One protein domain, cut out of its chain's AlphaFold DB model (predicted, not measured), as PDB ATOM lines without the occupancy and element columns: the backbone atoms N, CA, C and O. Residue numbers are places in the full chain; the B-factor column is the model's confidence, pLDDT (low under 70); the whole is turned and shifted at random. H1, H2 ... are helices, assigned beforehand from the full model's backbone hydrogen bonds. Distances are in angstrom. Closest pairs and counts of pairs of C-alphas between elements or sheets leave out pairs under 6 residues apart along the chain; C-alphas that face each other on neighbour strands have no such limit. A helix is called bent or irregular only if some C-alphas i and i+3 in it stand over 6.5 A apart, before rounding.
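AT A GLANCE: This is residues 2 to 66 of the 175 residues of an uncharacterized protein of Vulcanisaeta sp. EB80 (UniProt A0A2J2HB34). What does the printed part look like? One long helix, H1, runs along most of the length of a compact body, and three shorter helices, H2, H3 and H4, are gathered over one side of it. H4 crosses H1 at its residues 11 to 16 and packs on H2 as well, while H3 packs crosswise on residues 7 to 11 of H1. What is it made of, and how large is it? The printed part has 65 residues with four named helices, in the order H1, H2, H3, H4, and no named strand; its class is all helix. It is compact, with a radius of gyration of the C-alphas of 10.7 A and spans of 29 by 24 by 20 A.

IN THESE COORDINATES: Where does the first helix lie? H1 holds residues 2 to 22 and measures 30.6 A from first to last C-alpha. It begins at C-alpha 2, at (-58.761, 13.085, 123.836), and ends at C-alpha 22, at (-75.836, 26.392, 102.189). Which helices come next? H2 holds residues 27 to 36, with 14.1 A from first to last C-alpha, and H3 holds residues 42 to 49, with 13.5 A. H3 is irregular, but only just: C-alphas 46 and 49 are 6.8 A apart, and its line is a rough one. Where does the last helix end? H4 holds residues 53 to 65, measures 18.1 A and ends at C-alpha 65, at (-68.933, 14.048, 100.768).

HOW THE PARTS SIT: What touches H1? H3 touches it at residues 7 to 11 of H1 alone; their closest C-alphas are those of Leu 7 and Ser 43, 6.5 A apart, and their lines are about perpendicular at 80 degrees. H4 touches it at residues 11 to 16 of H1 alone, where the closest C-alphas, those of Leu 12 and Ala 60, are 5.3 A apart. H1 and H4 run the same way at a steep tilt of 68 degrees, only just short of about perpendicular. How does H2 stand to the others? H2 touches H4, opposite ways at a steep tilt of 63 degrees, with the C-alphas of Pro 27 and Glu 58 closest at 5.8 A. It is close to H1 but not clearly touching, with the C-alphas of Val 15 and Leu 30 closest at 7.8 A. It is also close to H3 but not clearly touching, with the C-alphas of Lys 35 and Arg 48 closest at 5.4 A. How do H3 and H4 stand, and is the packing aligned or crossed? H3 and H4 are close but not clearly touching, with the C-alphas of Leu 47 and Leu 53 closest at 6.1 A. Helix packing is mostly crossed: of the 3 pairs that touch, 0 are at a shallow tilt. What do the backbone N and O atoms show? In H1, H2 and H4 every O i to N i+4 pair is within hydrogen-bond range. In H3 0 of 4 such pairs are, while 3 of 5 O i to N i+3 pairs are within range.

THE WHOLE: How far does the whole reach? The two C-alphas farthest apart are those of Ala 2 and Gly 23, at 31.1 A, and the outline is rounded. Is there a cut or a long link? The printed part has no cut, and the links H1 to H2, H2 to H3 and H3 to H4 are tight, with 4, 5 and 3 residues. Where is the model's confidence low? The mean pLDDT of the printed part is 79.4, and it is under 70 at residues 2 to 5, residue 59, residues 62 to 63 and residues 65 to 66.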
ATOM      1  N   ALA A   2     -57.298  12.938 123.641       48.69
ATOM      2  CA  ALA A   2     -58.761  13.085 123.836       48.69
ATOM      3  C   ALA A   2     -59.343  14.432 123.345       48.69
ATOM      4  O   ALA A   2     -60.475  14.498 122.871       48.69
ATOM      5  N   GLN A   3     -58.558  15.507 123.431       57.88
ATOM      6  CA  GLN A   3     -59.001  16.863 123.091       57.88
ATOM      7  C   GLN A   3     -58.990  17.135 121.574       57.88
ATOM      8  O   GLN A   3     -59.896  17.790 121.069       57.88
ATOM      9  N   GLU A   4     -58.033  16.562 120.837       56.28
ATOM     10  CA  GLU A   4     -57.965  16.634 119.365       56.28
ATOM     11  C   GLU A   4     -59.076  15.822 118.695       56.28
ATOM     12  O   GLU A   4     -59.686  16.289 117.737       56.28
ATOM     13  N   ALA A   5     -59.392  14.636 119.226       58.41
ATOM     14  CA  ALA A   5     -60.494  13.822 118.720       58.41
ATOM     15  C   ALA A   5     -61.846  14.543 118.865       58.41
ATOM     16  O   ALA A   5     -62.674  14.507 117.954       58.41
ATOM     17  N   ASN A   6     -62.048  15.251 119.983       71.12
ATOM     18  CA  ASN A   6     -63.261  16.035 120.212       71.12
ATOM     19  C   ASN A   6     -63.347  17.254 119.273       71.12
ATOM     20  O   ASN A   6     -64.399  17.529 118.701       71.12
ATOM     21  N   LEU A   7     -62.218  17.938 119.052       72.31
ATOM     22  CA  LEU A   7     -62.118  19.066 118.125       72.31
ATOM     23  C   LEU A   7     -62.454  18.655 116.679       72.31
ATOM     24  O   LEU A   7     -63.246  19.321 116.012       72.31
ATOM     25  N   ASN A   8     -61.910  17.525 116.216       73.06
ATOM     26  CA  ASN A   8     -62.186  16.989 114.881       73.06
ATOM     27  C   ASN A   8     -63.661  16.604 114.704       73.06
ATOM     28  O   ASN A   8     -64.254  16.884 113.662       73.06
ATOM     29  N   LEU A   9     -64.275  15.991 115.722       76.88
ATOM     30  CA  LEU A   9     -65.686  15.610 115.676       76.88
ATOM     31  C   LEU A   9     -66.609  16.832 115.582       76.88
ATOM     32  O   LEU A   9     -67.582  16.818 114.826       76.88
ATOM     33  N   GLU A  10     -66.325  17.889 116.342       84.56
ATOM     34  CA  GLU A  10     -67.118  19.116 116.276       84.56
ATOM     35  C   GLU A  10     -66.943  19.857 114.952       84.56
ATOM     36  O   GLU A  10     -67.931  20.344 114.402       84.56
ATOM     37  N   LEU A  11     -65.730  19.869 114.390       85.25
ATOM     38  CA  LEU A  11     -65.489  20.445 113.071       85.25
ATOM     39  C   LEU A  11     -66.295  19.715 111.989       85.25
ATOM     40  O   LEU A  11     -66.938  20.358 111.162       85.25
ATOM     41  N   LEU A  12     -66.316  18.380 112.022       83.56
ATOM     42  CA  LEU A  12     -67.117  17.570 111.101       83.56
ATOM     43  C   LEU A  12     -68.611  17.878 111.228       83.56
ATOM     44  O   LEU A  12     -69.286  18.084 110.222       83.56
ATOM     45  N   LYS A  13     -69.135  17.962 112.457       86.56
ATOM     46  CA  LYS A  13     -70.543  18.320 112.690       86.56
ATOM     47  C   LYS A  13     -70.872  19.706 112.144       86.56
ATOM     48  O   LYS A  13     -71.916  19.871 111.513       86.56
ATOM     49  N   TRP A  14     -69.986  20.675 112.370       92.81
ATOM     50  CA  TRP A  14     -70.150  22.028 111.857       92.81
ATOM     51  C   TRP A  14     -70.192  22.026 110.329       92.81
ATOM     52  O   TRP A  14     -71.180  22.467 109.753       92.81
ATOM     53  N   VAL A  15     -69.201  21.423 109.662       87.31
ATOM     54  CA  VAL A  15     -69.169  21.347 108.192       87.31
ATOM     55  C   VAL A  15     -70.407  20.633 107.651       87.31
ATOM     56  O   VAL A  15     -71.010  21.102 106.693       87.31
ATOM     57  N   GLN A  16     -70.853  19.546 108.284       83.88
ATOM     58  CA  GLN A  16     -72.040  18.813 107.844       83.88
ATOM     59  C   GLN A  16     -73.316  19.659 107.939       83.88
ATOM     60  O   GLN A  16     -74.154  19.598 107.037       83.88
ATOM     61  N   LYS A  17     -73.471  20.443 109.014       88.06
ATOM     62  CA  LYS A  17     -74.578  21.396 109.173       88.06
ATOM     63  C   LYS A  17     -74.511  22.469 108.083       88.06
ATOM     64  O   LYS A  17     -75.471  22.626 107.332       88.06
ATOM     65  N   THR A  18     -73.359  23.111 107.918       86.81
ATOM     66  CA  THR A  18     -73.156  24.198 106.950       86.81
ATOM     67  C   THR A  18     -73.385  23.740 105.508       86.81
ATOM     68  O   THR A  18     -74.006  24.448 104.716       86.81
ATOM     69  N   LEU A  19     -72.952  22.525 105.155       81.75
ATOM     70  CA  LEU A  19     -73.216  21.932 103.842       81.75
ATOM     71  C   LEU A  19     -74.710  21.682 103.606       81.75
ATOM     72  O   LEU A  19     -75.183  21.901 102.494       81.75
ATOM     73  N   LYS A  20     -75.464  21.260 104.630       80.19
ATOM     74  CA  LYS A  20     -76.926  21.094 104.529       80.19
ATOM     75  C   LYS A  20     -77.652  22.429 104.369       80.19
ATOM     76  O   LYS A  20     -78.633  22.488 103.638       80.19
ATOM     77  N   GLU A  21     -77.185  23.473 105.045       83.88
ATOM     78  CA  GLU A  21     -77.833  24.791 105.055       83.88
ATOM     79  C   GLU A  21     -77.524  25.614 103.800       83.88
ATOM     80  O   GLU A  21     -78.407  26.280 103.264       83.88
ATOM     81  N   HIS A  22     -76.288  25.548 103.298       78.25
ATOM     82  CA  HIS A  22     -75.836  26.392 102.189       78.25
ATOM     83  C   HIS A  22     -75.613  25.641 100.873       78.25
ATOM     84  O   HIS A  22     -75.455  26.282  99.836       78.25
ATOM     85  N   GLY A  23     -75.543  24.304 100.889       70.12
ATOM     86  CA  GLY A  23     -75.324  23.486  99.690       70.12
ATOM     87  C   GLY A  23     -73.978  23.713  98.988       70.12
ATOM     88  O   GLY A  23     -73.801  23.272  97.855       70.12
ATOM     89  N   ASN A  24     -73.031  24.413  99.622       70.06
ATOM     90  CA  ASN A  24     -71.777  24.830  99.001       70.06
ATOM     91  C   ASN A  24     -70.569  24.198  99.699       70.06
ATOM     92  O   ASN A  24     -70.230  24.558 100.824       70.06
ATOM     93  N   ALA A  25     -69.899  23.290  98.989       72.06
ATOM     94  CA  ALA A  25     -68.703  22.588  99.450       72.06
ATOM     95  C   ALA A  25     -67.383  23.294  99.103       72.06
ATOM     96  O   ALA A  25     -66.316  22.705  99.255       72.06
ATOM     97  N   ASN A  26     -67.423  24.541  98.622       76.81
ATOM     98  CA  ASN A  26     -66.216  25.304  98.325       76.81
ATOM     99  C   ASN A  26     -65.454  25.629  99.629       76.81
ATOM    100  O   ASN A  26     -65.985  26.356 100.476       76.81
ATOM    101  N   PRO A  27     -64.195  25.179  99.780       74.81
ATOM    102  CA  PRO A  27     -63.428  25.395 101.004       74.81
ATOM    103  C   PRO A  27     -63.195  26.862 101.359       74.81
ATOM    104  O   PRO A  27     -63.212  27.213 102.532       74.81
ATOM    105  N   SER A  28     -63.016  27.740 100.369       78.44
ATOM    106  CA  SER A  28     -62.832  29.178 100.610       78.44
ATOM    107  C   SER A  28     -64.114  29.844 101.110       78.44
ATOM    108  O   SER A  28     -64.058  30.753 101.936       78.44
ATOM    109  N   TYR A  29     -65.273  29.369 100.647       80.06
ATOM    110  CA  TYR A  29     -66.569  29.826 101.146       80.06
ATOM    111  C   TYR A  29     -66.819  29.336 102.577       80.06
ATOM    112  O   TYR A  29     -67.213  30.124 103.435       80.06
ATOM    113  N   LEU A  30     -66.517  28.065 102.865       87.00
ATOM    114  CA  LEU A  30     -66.624  27.526 104.221       87.00
ATOM    115  C   LEU A  30     -65.631  28.168 105.192       87.00
ATOM    116  O   LEU A  30     -65.993  28.415 106.333       87.00
ATOM    117  N   GLU A  31     -64.408  28.475 104.757       90.06
ATOM    118  CA  GLU A  31     -63.423  29.184 105.579       90.06
ATOM    119  C   GLU A  31     -63.919  30.587 105.944       90.06
ATOM    120  O   GLU A  31     -63.806  31.008 107.098       90.06
ATOM    121  N   TRP A  32     -64.506  31.301 104.979       90.06
ATOM    122  CA  TRP A  32     -65.127  32.593 105.240       90.06
ATOM    123  C   TRP A  32     -66.292  32.467 106.227       90.06
ATOM    124  O   TRP A  32     -66.328  33.217 107.203       90.06
ATOM    125  N   LEU A  33     -67.194  31.498 106.030       90.50
ATOM    126  CA  LEU A  33     -68.302  31.243 106.954       90.50
ATOM    127  C   LEU A  33     -67.790  30.916 108.355       90.50
ATOM    128  O   LEU A  33     -68.198  31.557 109.311       90.50
ATOM    129  N   PHE A  34     -66.827  30.006 108.481       93.38
ATOM    130  CA  PHE A  34     -66.253  29.605 109.763       93.38
ATOM    131  C   PHE A  34     -65.664  30.797 110.530       93.38
ATOM    132  O   PHE A  34     -65.846  30.934 111.741       93.38
ATOM    133  N   LYS A  35     -64.972  31.703 109.827       92.12
ATOM    134  CA  LYS A  35     -64.385  32.910 110.428       92.12
ATOM    135  C   LYS A  35     -65.415  33.962 110.824       92.12
ATOM    136  O   LYS A  35     -65.084  34.794 111.667       92.12
ATOM    137  N   ASN A  36     -66.620  33.929 110.261       91.25
ATOM    138  CA  ASN A  36     -67.669  34.925 110.491       91.25
ATOM    139  C   ASN A  36     -68.908  34.365 111.205       91.25
ATOM    140  O   ASN A  36     -69.807  35.136 111.523       91.25
ATOM    141  N   ASP A  37     -68.950  33.066 111.498       89.38
ATOM    142  CA  ASP A  37     -70.095  32.413 112.128       89.38
ATOM    143  C   ASP A  37     -70.269  32.910 113.577       89.38
ATOM    144  O   ASP A  37     -69.371  32.698 114.403       89.38
ATOM    145  N   PRO A  38     -71.376  33.596 113.916       86.81
ATOM    146  CA  PRO A  38     -71.631  34.056 115.278       86.81
ATOM    147  C   PRO A  38     -71.992  32.911 116.237       86.81
ATOM    148  O   PRO A  38     -71.848  33.074 117.447       86.81
ATOM    149  N   GLU A  39     -72.421  31.759 115.717       88.50
ATOM    150  CA  GLU A  39     -72.823  30.573 116.482       88.50
ATOM    151  C   GLU A  39     -71.716  29.509 116.551       88.50
ATOM    152  O   GLU A  39     -71.963  28.374 116.970       88.50
ATOM    153  N   LEU A  40     -70.484  29.854 116.154       89.81
ATOM    154  CA  LEU A  40     -69.375  28.905 116.149       89.81
ATOM    155  C   LEU A  40     -69.121  28.355 117.569       89.81
ATOM    156  O   LEU A  40     -68.877  29.143 118.489       89.81
ATOM    157  N   PRO A  41     -69.087  27.022 117.755       88.44
ATOM    158  CA  PRO A  41     -68.771  26.407 119.038       88.44
ATOM    159  C   PRO A  41     -67.462  26.923 119.651       88.44
ATOM    160  O   PRO A  41     -66.459  27.125 118.960       88.44
ATOM    161  N   GLN A  42     -67.443  27.090 120.977       86.00
ATOM    162  CA  GLN A  42     -66.288  27.655 121.689       86.00
ATOM    163  C   GLN A  42     -65.014  26.811 121.510       86.00
ATOM    164  O   GLN A  42     -63.916  27.350 121.394       86.00
ATOM    165  N   SER A  43     -65.167  25.495 121.427       84.25
ATOM    166  CA  SER A  43     -64.141  24.505 121.063       84.25
ATOM    167  C   SER A  43     -63.442  24.829 119.732       84.25
ATOM    168  O   SER A  43     -62.218  24.753 119.636       84.25
ATOM    169  N   LEU A  44     -64.210  25.247 118.723       87.56
ATOM    170  CA  LEU A  44     -63.765  25.538 117.362       87.56
ATOM    171  C   LEU A  44     -63.270  26.977 117.190       87.56
ATOM    172  O   LEU A  44     -62.565  27.277 116.227       87.56
ATOM    173  N   SER A  45     -63.587  27.868 118.134       86.31
ATOM    174  CA  SER A  45     -63.204  29.286 118.070       86.31
ATOM    175  C   SER A  45     -61.688  29.492 117.976       86.31
ATOM    176  O   SER A  45     -61.225  30.381 117.258       86.31
ATOM    177  N   THR A  46     -60.913  28.599 118.597       84.62
ATOM    178  CA  THR A  46     -59.444  28.576 118.527       84.62
ATOM    179  C   THR A  46     -58.910  28.354 117.107       84.62
ATOM    180  O   THR A  46     -57.800  28.782 116.794       84.62
ATOM    181  N   LEU A  47     -59.700  27.748 116.213       85.69
ATOM    182  CA  LEU A  47     -59.286  27.445 114.845       85.69
ATOM    183  C   LEU A  47     -59.437  28.626 113.881       85.69
ATOM    184  O   LEU A  47     -58.870  28.568 112.794       85.69
ATOM    185  N   ARG A  48     -60.129  29.716 114.251       87.62
ATOM    186  CA  ARG A  48     -60.354  30.872 113.350       87.62
ATOM    187  C   ARG A  48     -59.065  31.478 112.800       87.62
ATOM    188  O   ARG A  48     -59.034  31.942 111.662       87.62
ATOM    189  N   TYR A  49     -58.019  31.469 113.619       82.31
ATOM    190  CA  TYR A  49     -56.705  32.021 113.289       82.31
ATOM    191  C   TYR A  49     -55.671  30.934 112.987       82.31
ATOM    192  O   TYR A  49     -54.495  31.236 112.798       82.31
ATOM    193  N   ASN A  50     -56.091  29.667 112.953       78.75
ATOM    194  CA  ASN A  50     -55.190  28.569 112.668       78.75
ATOM    195  C   ASN A  50     -54.848  28.572 111.163       78.75
ATOM    196  O   ASN A  50     -55.763  28.508 110.337       78.75
ATOM    197  N   PRO A  51     -53.559  28.617 110.777       77.75
ATOM    198  CA  PRO A  51     -53.156  28.627 109.369       77.75
ATOM    199  C   PRO A  51     -53.561  27.348 108.617       77.75
ATOM    200  O   PRO A  51     -53.680  27.368 107.396       77.75
ATOM    201  N   ALA A  52     -53.823  26.251 109.334       77.69
ATOM    202  CA  ALA A  52     -54.305  24.995 108.773       77.69
ATOM    203  C   ALA A  52     -55.842  24.897 108.701       77.69
ATOM    204  O   ALA A  52     -56.350  23.857 108.289       77.69
ATOM    205  N   LEU A  53     -56.610  25.933 109.078       80.94
ATOM    206  CA  LEU A  53     -58.084  25.883 109.085       80.94
ATOM    207  C   LEU A  53     -58.659  25.429 107.745       80.94
ATOM    208  O   LEU A  53     -59.503  24.538 107.702       80.94
ATOM    209  N   ARG A  54     -58.173  26.017 106.651       78.00
ATOM    210  CA  ARG A  54     -58.622  25.662 105.306       78.00
ATOM    211  C   ARG A  54     -58.419  24.176 105.010       78.00
ATOM    212  O   ARG A  54     -59.334  23.532 104.514       78.00
ATOM    213  N   ILE A  55     -57.264  23.632 105.388       71.62
ATOM    214  CA  ILE A  55     -56.947  22.207 105.233       71.62
ATOM    215  C   ILE A  55     -57.912  21.353 106.060       71.62
ATOM    216  O   ILE A  55     -58.462  20.373 105.566       71.62
ATOM    217  N   MET A  56     -58.157  21.734 107.313       79.69
ATOM    218  CA  MET A  56     -59.071  21.001 108.188       79.69
ATOM    219  C   MET A  56     -60.510  21.001 107.644       79.69
ATOM    220  O   MET A  56     -61.194  19.982 107.716       79.69
ATOM    221  N   LEU A  57     -60.958  22.110 107.045       82.12
ATOM    222  CA  LEU A  57     -62.263  22.209 106.386       82.12
ATOM    223  C   LEU A  57     -62.336  21.368 105.111       82.12
ATOM    224  O   LEU A  57     -63.330  20.677 104.909       82.12
ATOM    225  N   GLU A  58     -61.293  21.386 104.279       77.69
ATOM    226  CA  GLU A  58     -61.187  20.529 103.093       77.69
ATOM    227  C   GLU A  58     -61.337  19.055 103.486       77.69
ATOM    228  O   GLU A  58     -62.188  18.352 102.942       77.69
ATOM    229  N   LEU A  59     -60.592  18.608 104.501       69.19
ATOM    230  CA  LEU A  59     -60.665  17.242 105.023       69.19
ATOM    231  C   LEU A  59     -62.043  16.901 105.599       69.19
ATOM    232  O   LEU A  59     -62.543  15.795 105.391       69.19
ATOM    233  N   ALA A  60     -62.675  17.838 106.304       78.81
ATOM    234  CA  ALA A  60     -64.009  17.635 106.850       78.81
ATOM    235  C   ALA A  60     -65.065  17.497 105.745       78.81
ATOM    236  O   ALA A  60     -65.872  16.568 105.800       78.81
ATOM    237  N   ILE A  61     -65.022  18.354 104.716       76.62
ATOM    238  CA  ILE A  61     -65.872  18.231 103.522       76.62
ATOM    239  C   ILE A  61     -65.686  16.845 102.920       76.62
ATOM    240  O   ILE A  61     -66.664  16.138 102.732       76.62
ATOM    241  N   LEU A  62     -64.439  16.434 102.690       66.94
ATOM    242  CA  LEU A  62     -64.112  15.137 102.106       66.94
ATOM    243  C   LEU A  62     -64.678  13.977 102.919       66.94
ATOM    244  O   LEU A  62     -65.292  13.083 102.353       66.94
ATOM    245  N   ASN A  63     -64.540  14.001 104.242       69.62
ATOM    246  CA  ASN A  63     -65.093  12.960 105.108       69.62
ATOM    247  C   ASN A  63     -66.631  12.871 105.007       69.62
ATOM    248  O   ASN A  63     -67.206  11.795 105.113       69.62
ATOM    249  N   ILE A  64     -67.301  13.996 104.746       71.94
ATOM    250  CA  ILE A  64     -68.763  14.071 104.632       71.94
ATOM    251  C   ILE A  64     -69.257  13.745 103.215       71.94
ATOM    252  O   ILE A  64     -70.322  13.150 103.062       71.94
ATOM    253  N   THR A  65     -68.528  14.168 102.179       65.94
ATOM    254  CA  THR A  65     -68.933  14.048 100.768       65.94
ATOM    255  C   THR A  65     -68.397  12.795 100.092       65.94
ATOM    256  O   THR A  65     -68.934  12.397  99.059       65.94
ATOM    257  N   SER A  66     -67.346  12.182 100.641       58.44
ATOM    258  CA  SER A  66     -66.897  10.862 100.207       58.44
ATOM    259  C   SER A  66     -68.048   9.878 100.393       58.44
ATOM    260  O   SER A  66     -68.602   9.740 101.485       58.44
TER     261      SER A  66